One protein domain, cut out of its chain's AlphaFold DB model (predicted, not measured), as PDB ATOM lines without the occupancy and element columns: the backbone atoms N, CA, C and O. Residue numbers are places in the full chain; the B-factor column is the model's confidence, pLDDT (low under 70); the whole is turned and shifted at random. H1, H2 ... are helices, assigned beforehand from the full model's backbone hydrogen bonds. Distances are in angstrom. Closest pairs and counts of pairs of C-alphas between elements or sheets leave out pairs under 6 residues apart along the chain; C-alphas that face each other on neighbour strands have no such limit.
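This is residues 385 to 420 and 427 to 441 of the 469 residues of an uncharacterized protein of Calocera viscosa (strain TUFC12733) (UniProt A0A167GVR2). One long, straight helix, H1, has a shorter helix, H2, beside its later half, running back the opposite way; the first half of H1, residues 385 to 401, sticks out free and makes much of the length. The printed part has 51 residues with two named helices, H1 then H2, no named strand, and is all helix. It is only just extended, close to loose, with a radius of gyration of the C-alphas of 15.2 A and spans of 53 by 19 by 8 A.

H1, residues 385 to 418, and H2, residues 427 to 441, touch through residues 409 to 416 and 427 to 431 alone. Their closest C-alphas, those of Leu 413 and Gln 428, are 6.6 A apart. They run opposite ways at a shallow tilt of 18 degrees. In both, every O i to N i+4 pair is within hydrogen-bond range.

H1 begins at C-alpha 385 (-6.721, -27.712, 56.903) and is 49.4 A long. H2, 20.7 A long, ends at C-alpha 441 (-20.746, -25.356, 32.744).

The C-alphas farthest apart, of Leu 385 and Gly 420, are 53.5 A apart. Residues 421 to 426 are not printed; C-alphas 420 and 427 are 12.6 A apart across the cut. Residues 438 and 440 to 441 have pLDDT under 70.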
ATOM      1  N   LEU A 385      -6.487 -29.153  56.907       80.12
ATOM      2  CA  LEU A 385      -6.721 -27.712  56.903       80.12
ATOM      3  C   LEU A 385      -5.949 -27.029  55.764       80.12
ATOM      4  O   LEU A 385      -6.520 -26.196  55.067       80.12
ATOM      5  N   GLU A 386      -4.689 -27.408  55.539       82.12
ATOM      6  CA  GLU A 386      -3.872 -26.880  54.438       82.12
ATOM      7  C   GLU A 386      -4.483 -27.204  53.065       82.12
ATOM      8  O   GLU A 386      -4.599 -26.311  52.223       82.12
ATOM      9  N   LEU A 387      -4.975 -28.433  52.867       87.31
ATOM     10  CA  LEU A 387      -5.668 -28.820  51.635       87.31
ATOM     11  C   LEU A 387      -6.969 -28.026  51.430       87.31
ATOM     12  O   LEU A 387      -7.233 -27.554  50.325       87.31
ATOM     13  N   ALA A 388      -7.766 -27.833  52.486       80.31
ATOM     14  CA  ALA A 388      -8.996 -27.044  52.403       80.31
ATOM     15  C   ALA A 388      -8.715 -25.566  52.074       80.31
ATOM     16  O   ALA A 388      -9.452 -24.953  51.299       80.31
ATOM     17  N   VAL A 389      -7.632 -25.001  52.620       84.62
ATOM     18  CA  VAL A 389      -7.191 -23.636  52.300       84.62
ATOM     19  C   VAL A 389      -6.736 -23.542  50.842       84.62
ATOM     20  O   VAL A 389      -7.185 -22.633  50.144       84.62
ATOM     21  N   ALA A 390      -5.940 -24.496  50.349       87.31
ATOM     22  CA  ALA A 390      -5.506 -24.532  48.950       87.31
ATOM     23  C   ALA A 390      -6.694 -24.628  47.973       87.31
ATOM     24  O   ALA A 390      -6.817 -23.807  47.065       87.31
ATOM     25  N   GLN A 391      -7.636 -25.543  48.227       89.62
ATOM     26  CA  GLN A 391      -8.851 -25.686  47.416       89.62
ATOM     27  C   GLN A 391      -9.726 -24.428  47.449       89.62
ATOM     28  O   GLN A 391     -10.310 -24.041  46.437       89.62
ATOM     29  N   SER A 392      -9.810 -23.756  48.603       84.31
ATOM     30  CA  SER A 392     -10.546 -22.495  48.694       84.31
ATOM     31  C   SER A 392      -9.894 -21.394  47.853       84.31
ATOM     32  O   SER A 392     -10.605 -20.661  47.168       84.31
ATOM     33  N   ALA A 393      -8.559 -21.314  47.836       86.81
ATOM     34  CA  ALA A 393      -7.819 -20.329  47.053       86.81
ATOM     35  C   ALA A 393      -8.001 -20.538  45.540       86.81
ATOM     36  O   ALA A 393      -8.244 -19.569  44.818       86.81
ATOM     37  N   GLU A 394      -7.975 -21.787  45.068       86.69
ATOM     38  CA  GLU A 394      -8.262 -22.119  43.666       86.69
ATOM     39  C   GLU A 394      -9.694 -21.734  43.268       86.69
ATOM     40  O   GLU A 394      -9.907 -21.096  42.235       86.69
ATOM     41  N   LEU A 395     -10.689 -22.033  44.112       88.94
ATOM     42  CA  LEU A 395     -12.076 -21.624  43.861       88.94
ATOM     43  C   LEU A 395     -12.236 -20.098  43.811       88.94
ATOM     44  O   LEU A 395     -13.001 -19.590  42.983       88.94
ATOM     45  N   PHE A 396     -11.516 -19.357  44.659       84.75
ATOM     46  CA  PHE A 396     -11.497 -17.893  44.603       84.75
ATOM     47  C   PHE A 396     -10.890 -17.381  43.295       84.75
ATOM     48  O   PHE A 396     -11.456 -16.464  42.695       84.75
ATOM     49  N   TYR A 397      -9.795 -17.987  42.831       89.94
ATOM     50  CA  TYR A 397      -9.178 -17.648  41.550       89.94
ATOM     51  C   TYR A 397     -10.152 -17.867  40.384       89.94
ATOM     52  O   TYR A 397     -10.427 -16.930  39.636       89.94
ATOM     53  N   TYR A 398     -10.771 -19.050  40.292       84.81
ATOM     54  CA  TYR A 398     -11.748 -19.347  39.238       84.81
ATOM     55  C   TYR A 398     -12.963 -18.421  39.275       84.81
ATOM     56  O   TYR A 398     -13.453 -17.983  38.234       84.81
ATOM     57  N   THR A 399     -13.453 -18.095  40.473       85.56
ATOM     58  CA  THR A 399     -14.583 -17.170  40.626       85.56
ATOM     59  C   THR A 399     -14.216 -15.779  40.117       85.56
ATOM     60  O   THR A 399     -15.018 -15.154  39.425       85.56
ATOM     61  N   ARG A 400     -13.006 -15.300  40.422       88.38
ATOM     62  CA  ARG A 400     -12.525 -14.000  39.953       88.38
ATOM     63  C   ARG A 400     -12.333 -13.975  38.439       88.38
ATOM     64  O   ARG A 400     -12.878 -13.089  37.796       88.38
ATOM     65  N   GLU A 401     -11.678 -14.982  37.867       90.50
ATOM     66  CA  GLU A 401     -11.492 -15.083  36.415       90.50
ATOM     67  C   GLU A 401     -12.838 -15.095  35.663       90.50
ATOM     68  O   GLU A 401     -12.999 -14.448  34.626       90.50
ATOM     69  N   LEU A 402     -13.843 -15.794  36.201       87.19
ATOM     70  CA  LEU A 402     -15.193 -15.791  35.636       87.19
ATOM     71  C   LEU A 402     -15.866 -14.420  35.739       87.19
ATOM     72  O   LEU A 402     -16.531 -14.008  34.789       87.19
ATOM     73  N   LEU A 403     -15.705 -13.712  36.860       88.38
ATOM     74  CA  LEU A 403     -16.228 -12.354  37.019       88.38
ATOM     75  C   LEU A 403     -15.570 -11.384  36.035       88.38
ATOM     76  O   LEU A 403     -16.284 -10.615  35.396       88.38
ATOM     77  N   ASP A 404     -14.258 -11.475  35.840       88.62
ATOM     78  CA  ASP A 404     -13.530 -10.624  34.895       88.62
ATOM     79  C   ASP A 404     -14.004 -10.877  33.454       88.62
ATOM     80  O   ASP A 404     -14.323  -9.939  32.717       88.62
ATOM     81  N   ARG A 405     -14.194 -12.147  33.066       87.75
ATOM     82  CA  ARG A 405     -14.790 -12.505  31.763       87.75
ATOM     83  C   ARG A 405     -16.228 -11.994  31.615       87.75
ATOM     84  O   ARG A 405     -16.626 -11.578  30.523       87.75
ATOM     85  N   LEU A 406     -17.023 -12.004  32.686       86.25
ATOM     86  CA  LEU A 406     -18.384 -11.455  32.678       86.25
ATOM     87  C   LEU A 406     -18.395  -9.929  32.519       86.25
ATOM     88  O   LEU A 406     -19.259  -9.406  31.818       86.25
ATOM     89  N   VAL A 407     -17.439  -9.218  33.120       88.38
ATOM     90  CA  VAL A 407     -17.303  -7.762  32.960       88.38
ATOM     91  C   VAL A 407     -16.931  -7.412  31.520       88.38
ATOM     92  O   VAL A 407     -17.617  -6.601  30.899       88.38
ATOM     93  N   VAL A 408     -15.926  -8.084  30.946       90.19
ATOM     94  CA  VAL A 408     -15.515  -7.857  29.548       90.19
ATOM     95  C   VAL A 408     -16.673  -8.123  28.583       90.19
ATOM     96  O   VAL A 408     -16.968  -7.298  27.720       90.19
ATOM     97  N   THR A 409     -17.388  -9.238  28.758       86.81
ATOM     98  CA  THR A 409     -18.539  -9.567  27.900       86.81
ATOM     99  C   THR A 409     -19.709  -8.594  28.076       86.81
ATOM    100  O   THR A 409     -20.405  -8.294  27.103       86.81
ATOM    101  N   ALA A 410     -19.926  -8.055  29.279       85.38
ATOM    102  CA  ALA A 410     -20.930  -7.019  29.514       85.38
ATOM    103  C   ALA A 410     -20.572  -5.694  28.819       85.38
ATOM    104  O   ALA A 410     -21.452  -5.064  28.226       85.38
ATOM    105  N   ASP A 411     -19.298  -5.302  28.831       87.00
ATOM    106  CA  ASP A 411     -18.812  -4.103  28.139       87.00
ATOM    107  C   ASP A 411     -18.883  -4.248  26.617       87.00
ATOM    108  O   ASP A 411     -19.295  -3.318  25.918       87.00
ATOM    109  N   GLU A 412     -18.536  -5.419  26.081       85.81
ATOM    110  CA  GLU A 412     -18.713  -5.723  24.658       85.81
ATOM    111  C   GLU A 412     -20.188  -5.673  24.251       85.81
ATOM    112  O   GLU A 412     -20.522  -5.096  23.212       85.81
ATOM    113  N   LEU A 413     -21.089  -6.188  25.093       83.44
ATOM    114  CA  LEU A 413     -22.530  -6.096  24.867       83.44
ATOM    115  C   LEU A 413     -23.026  -4.644  24.923       83.44
ATOM    116  O   LEU A 413     -23.882  -4.255  24.127       83.44
ATOM    117  N   ALA A 414     -22.502  -3.831  25.842       84.81
ATOM    118  CA  ALA A 414     -22.832  -2.412  25.930       84.81
ATOM    119  C   ALA A 414     -22.365  -1.650  24.679       84.81
ATOM    120  O   ALA A 414     -23.142  -0.883  24.109       84.81
ATOM    121  N   LYS A 415     -21.146  -1.924  24.195       84.00
ATOM    122  CA  LYS A 415     -20.615  -1.367  22.940       84.00
ATOM    123  C   LYS A 415     -21.452  -1.796  21.731       84.00
ATOM    124  O   LYS A 415     -21.811  -0.944  20.927       84.00
ATOM    125  N   ALA A 416     -21.842  -3.071  21.656       80.94
ATOM    126  CA  ALA A 416     -22.707  -3.604  20.597       80.94
ATOM    127  C   ALA A 416     -24.142  -3.040  20.626       80.94
ATOM    128  O   ALA A 416     -24.857  -3.095  19.631       80.94
ATOM    129  N   ARG A 417     -24.606  -2.515  21.769       82.75
ATOM    130  CA  ARG A 417     -25.888  -1.793  21.861       82.75
ATOM    131  C   ARG A 417     -25.759  -0.333  21.438       82.75
ATOM    132  O   ARG A 417     -26.705   0.221  20.889       82.75
ATOM    133  N   GLN A 418     -24.612   0.287  21.699       85.88
ATOM    134  CA  GLN A 418     -24.346   1.679  21.330       85.88
ATOM    135  C   GLN A 418     -24.064   1.856  19.834       85.88
ATOM    136  O   GLN A 418     -24.344   2.922  19.293       85.88
ATOM    137  N   SER A 419     -23.545   0.829  19.157       85.56
ATOM    138  CA  SER A 419     -23.227   0.870  17.725       85.56
ATOM    139  C   SER A 419     -24.451   0.961  16.807       85.56
ATOM    140  O   SER A 419     -24.278   1.304  15.641       85.56
ATOM    141  N   GLY A 420     -25.673   0.710  17.298       74.62
ATOM    142  CA  GLY A 420     -26.936   1.030  16.608       74.62
ATOM    143  C   GLY A 420     -27.129   0.423  15.208       74.62
ATOM    144  O   GLY A 420     -28.059   0.817  14.506       74.62
ATOM    145  N   LYS A 427     -23.071 -10.717  17.085       75.88
ATOM    146  CA  LYS A 427     -22.287 -10.539  18.320       75.88
ATOM    147  C   LYS A 427     -23.157 -10.671  19.563       75.88
ATOM    148  O   LYS A 427     -22.745 -11.308  20.528       75.88
ATOM    149  N   GLN A 428     -24.379 -10.140  19.535       74.38
ATOM    150  CA  GLN A 428     -25.331 -10.333  20.633       74.38
ATOM    151  C   GLN A 428     -25.691 -11.814  20.820       74.38
ATOM    152  O   GLN A 428     -25.748 -12.293  21.956       74.38
ATOM    153  N   SER A 429     -25.873 -12.554  19.724       77.69
ATOM    154  CA  SER A 429     -26.119 -14.002  19.759       77.69
ATOM    155  C   SER A 429     -24.923 -14.777  20.322       77.69
ATOM    156  O   SER A 429     -25.112 -15.694  21.124       77.69
ATOM    157  N   GLU A 430     -23.698 -14.378  19.975       77.44
ATOM    158  CA  GLU A 430     -22.473 -15.000  20.485       77.44
ATOM    159  C   GLU A 430     -22.252 -14.714  21.979       77.44
ATOM    160  O   GLU A 430     -21.981 -15.638  22.748       77.44
ATOM    161  N   VAL A 431     -22.484 -13.480  22.438       77.75
ATOM    162  CA  VAL A 431     -22.443 -13.145  23.874       77.75
ATOM    163  C   VAL A 431     -23.496 -13.944  24.647       77.75
ATOM    164  O   VAL A 431     -23.199 -14.525  25.692       77.75
ATOM    165  N   GLN A 432     -24.720 -14.067  24.123       76.81
ATOM    166  CA  GLN A 432     -25.746 -14.915  24.742       76.81
ATOM    167  C   GLN A 432     -25.368 -16.403  24.752       76.81
ATOM    168  O   GLN A 432     -25.734 -17.118  25.691       76.81
ATOM    169  N   ARG A 433     -24.650 -16.888  23.732       83.94
ATOM    170  CA  ARG A 433     -24.138 -18.265  23.673       83.94
ATOM    171  C   ARG A 433     -23.067 -18.496  24.735       83.94
ATOM    172  O   ARG A 433     -23.118 -19.517  25.423       83.94
ATOM    173  N   LEU A 434     -22.144 -17.553  24.908       77.44
ATOM    174  CA  LEU A 434     -21.110 -17.606  25.943       77.44
ATOM    175  C   LEU A 434     -21.723 -17.575  27.346       77.44
ATOM    176  O   LEU A 434     -21.377 -18.420  28.169       77.44
ATOM    177  N   LEU A 435     -22.710 -16.709  27.592       78.50
ATOM    178  CA  LEU A 435     -23.443 -16.670  28.865       78.50
ATOM    179  C   LEU A 435     -24.188 -17.983  29.147       78.50
ATOM    180  O   LEU A 435     -24.137 -18.495  30.268       78.50
ATOM    181  N   ARG A 436     -24.831 -18.580  28.135       76.38
ATOM    182  CA  ARG A 436     -25.477 -19.898  28.269       76.38
ATOM    183  C   ARG A 436     -24.471 -21.013  28.542       76.38
ATOM    184  O   ARG A 436     -24.749 -21.872  29.371       76.38
ATOM    185  N   THR A 437     -23.316 -20.982  27.884       77.56
ATOM    186  CA  THR A 437     -22.248 -21.980  28.058       77.56
ATOM    187  C   THR A 437     -21.607 -21.864  29.441       77.56
ATOM    188  O   THR A 437     -21.407 -22.869  30.113       77.56
ATOM    189  N   ALA A 438     -21.354 -20.643  29.918       69.38
ATOM    190  CA  ALA A 438     -20.855 -20.403  31.268       69.38
ATOM    191  C   ALA A 438     -21.876 -20.861  32.324       69.38
ATOM    192  O   ALA A 438     -21.521 -21.549  33.281       69.38
ATOM    193  N   SER A 439     -23.164 -20.565  32.112       72.25
ATOM    194  CA  SER A 439     -24.237 -21.015  33.002       72.25
ATOM    195  C   SER A 439     -24.413 -22.537  32.996       72.25
ATOM    196  O   SER A 439     -24.692 -23.110  34.048       72.25
ATOM    197  N   SER A 440     -24.265 -23.210  31.852       69.44
ATOM    198  CA  SER A 440     -24.401 -24.670  31.766       69.44
ATOM    199  C   SER A 440     -23.182 -25.399  32.333       69.44
ATOM    200  O   SER A 440     -23.353 -26.408  33.025       69.44
ATOM    201  N   ALA A 441     -21.974 -24.869  32.120       67.94
ATOM    202  CA  ALA A 441     -20.746 -25.356  32.744       67.94
ATOM    203  C   ALA A 441     -20.837 -25.258  34.273       67.94
ATOM    204  O   ALA A 441     -20.511 -26.217  34.971       67.94
TER     205      ALA A 441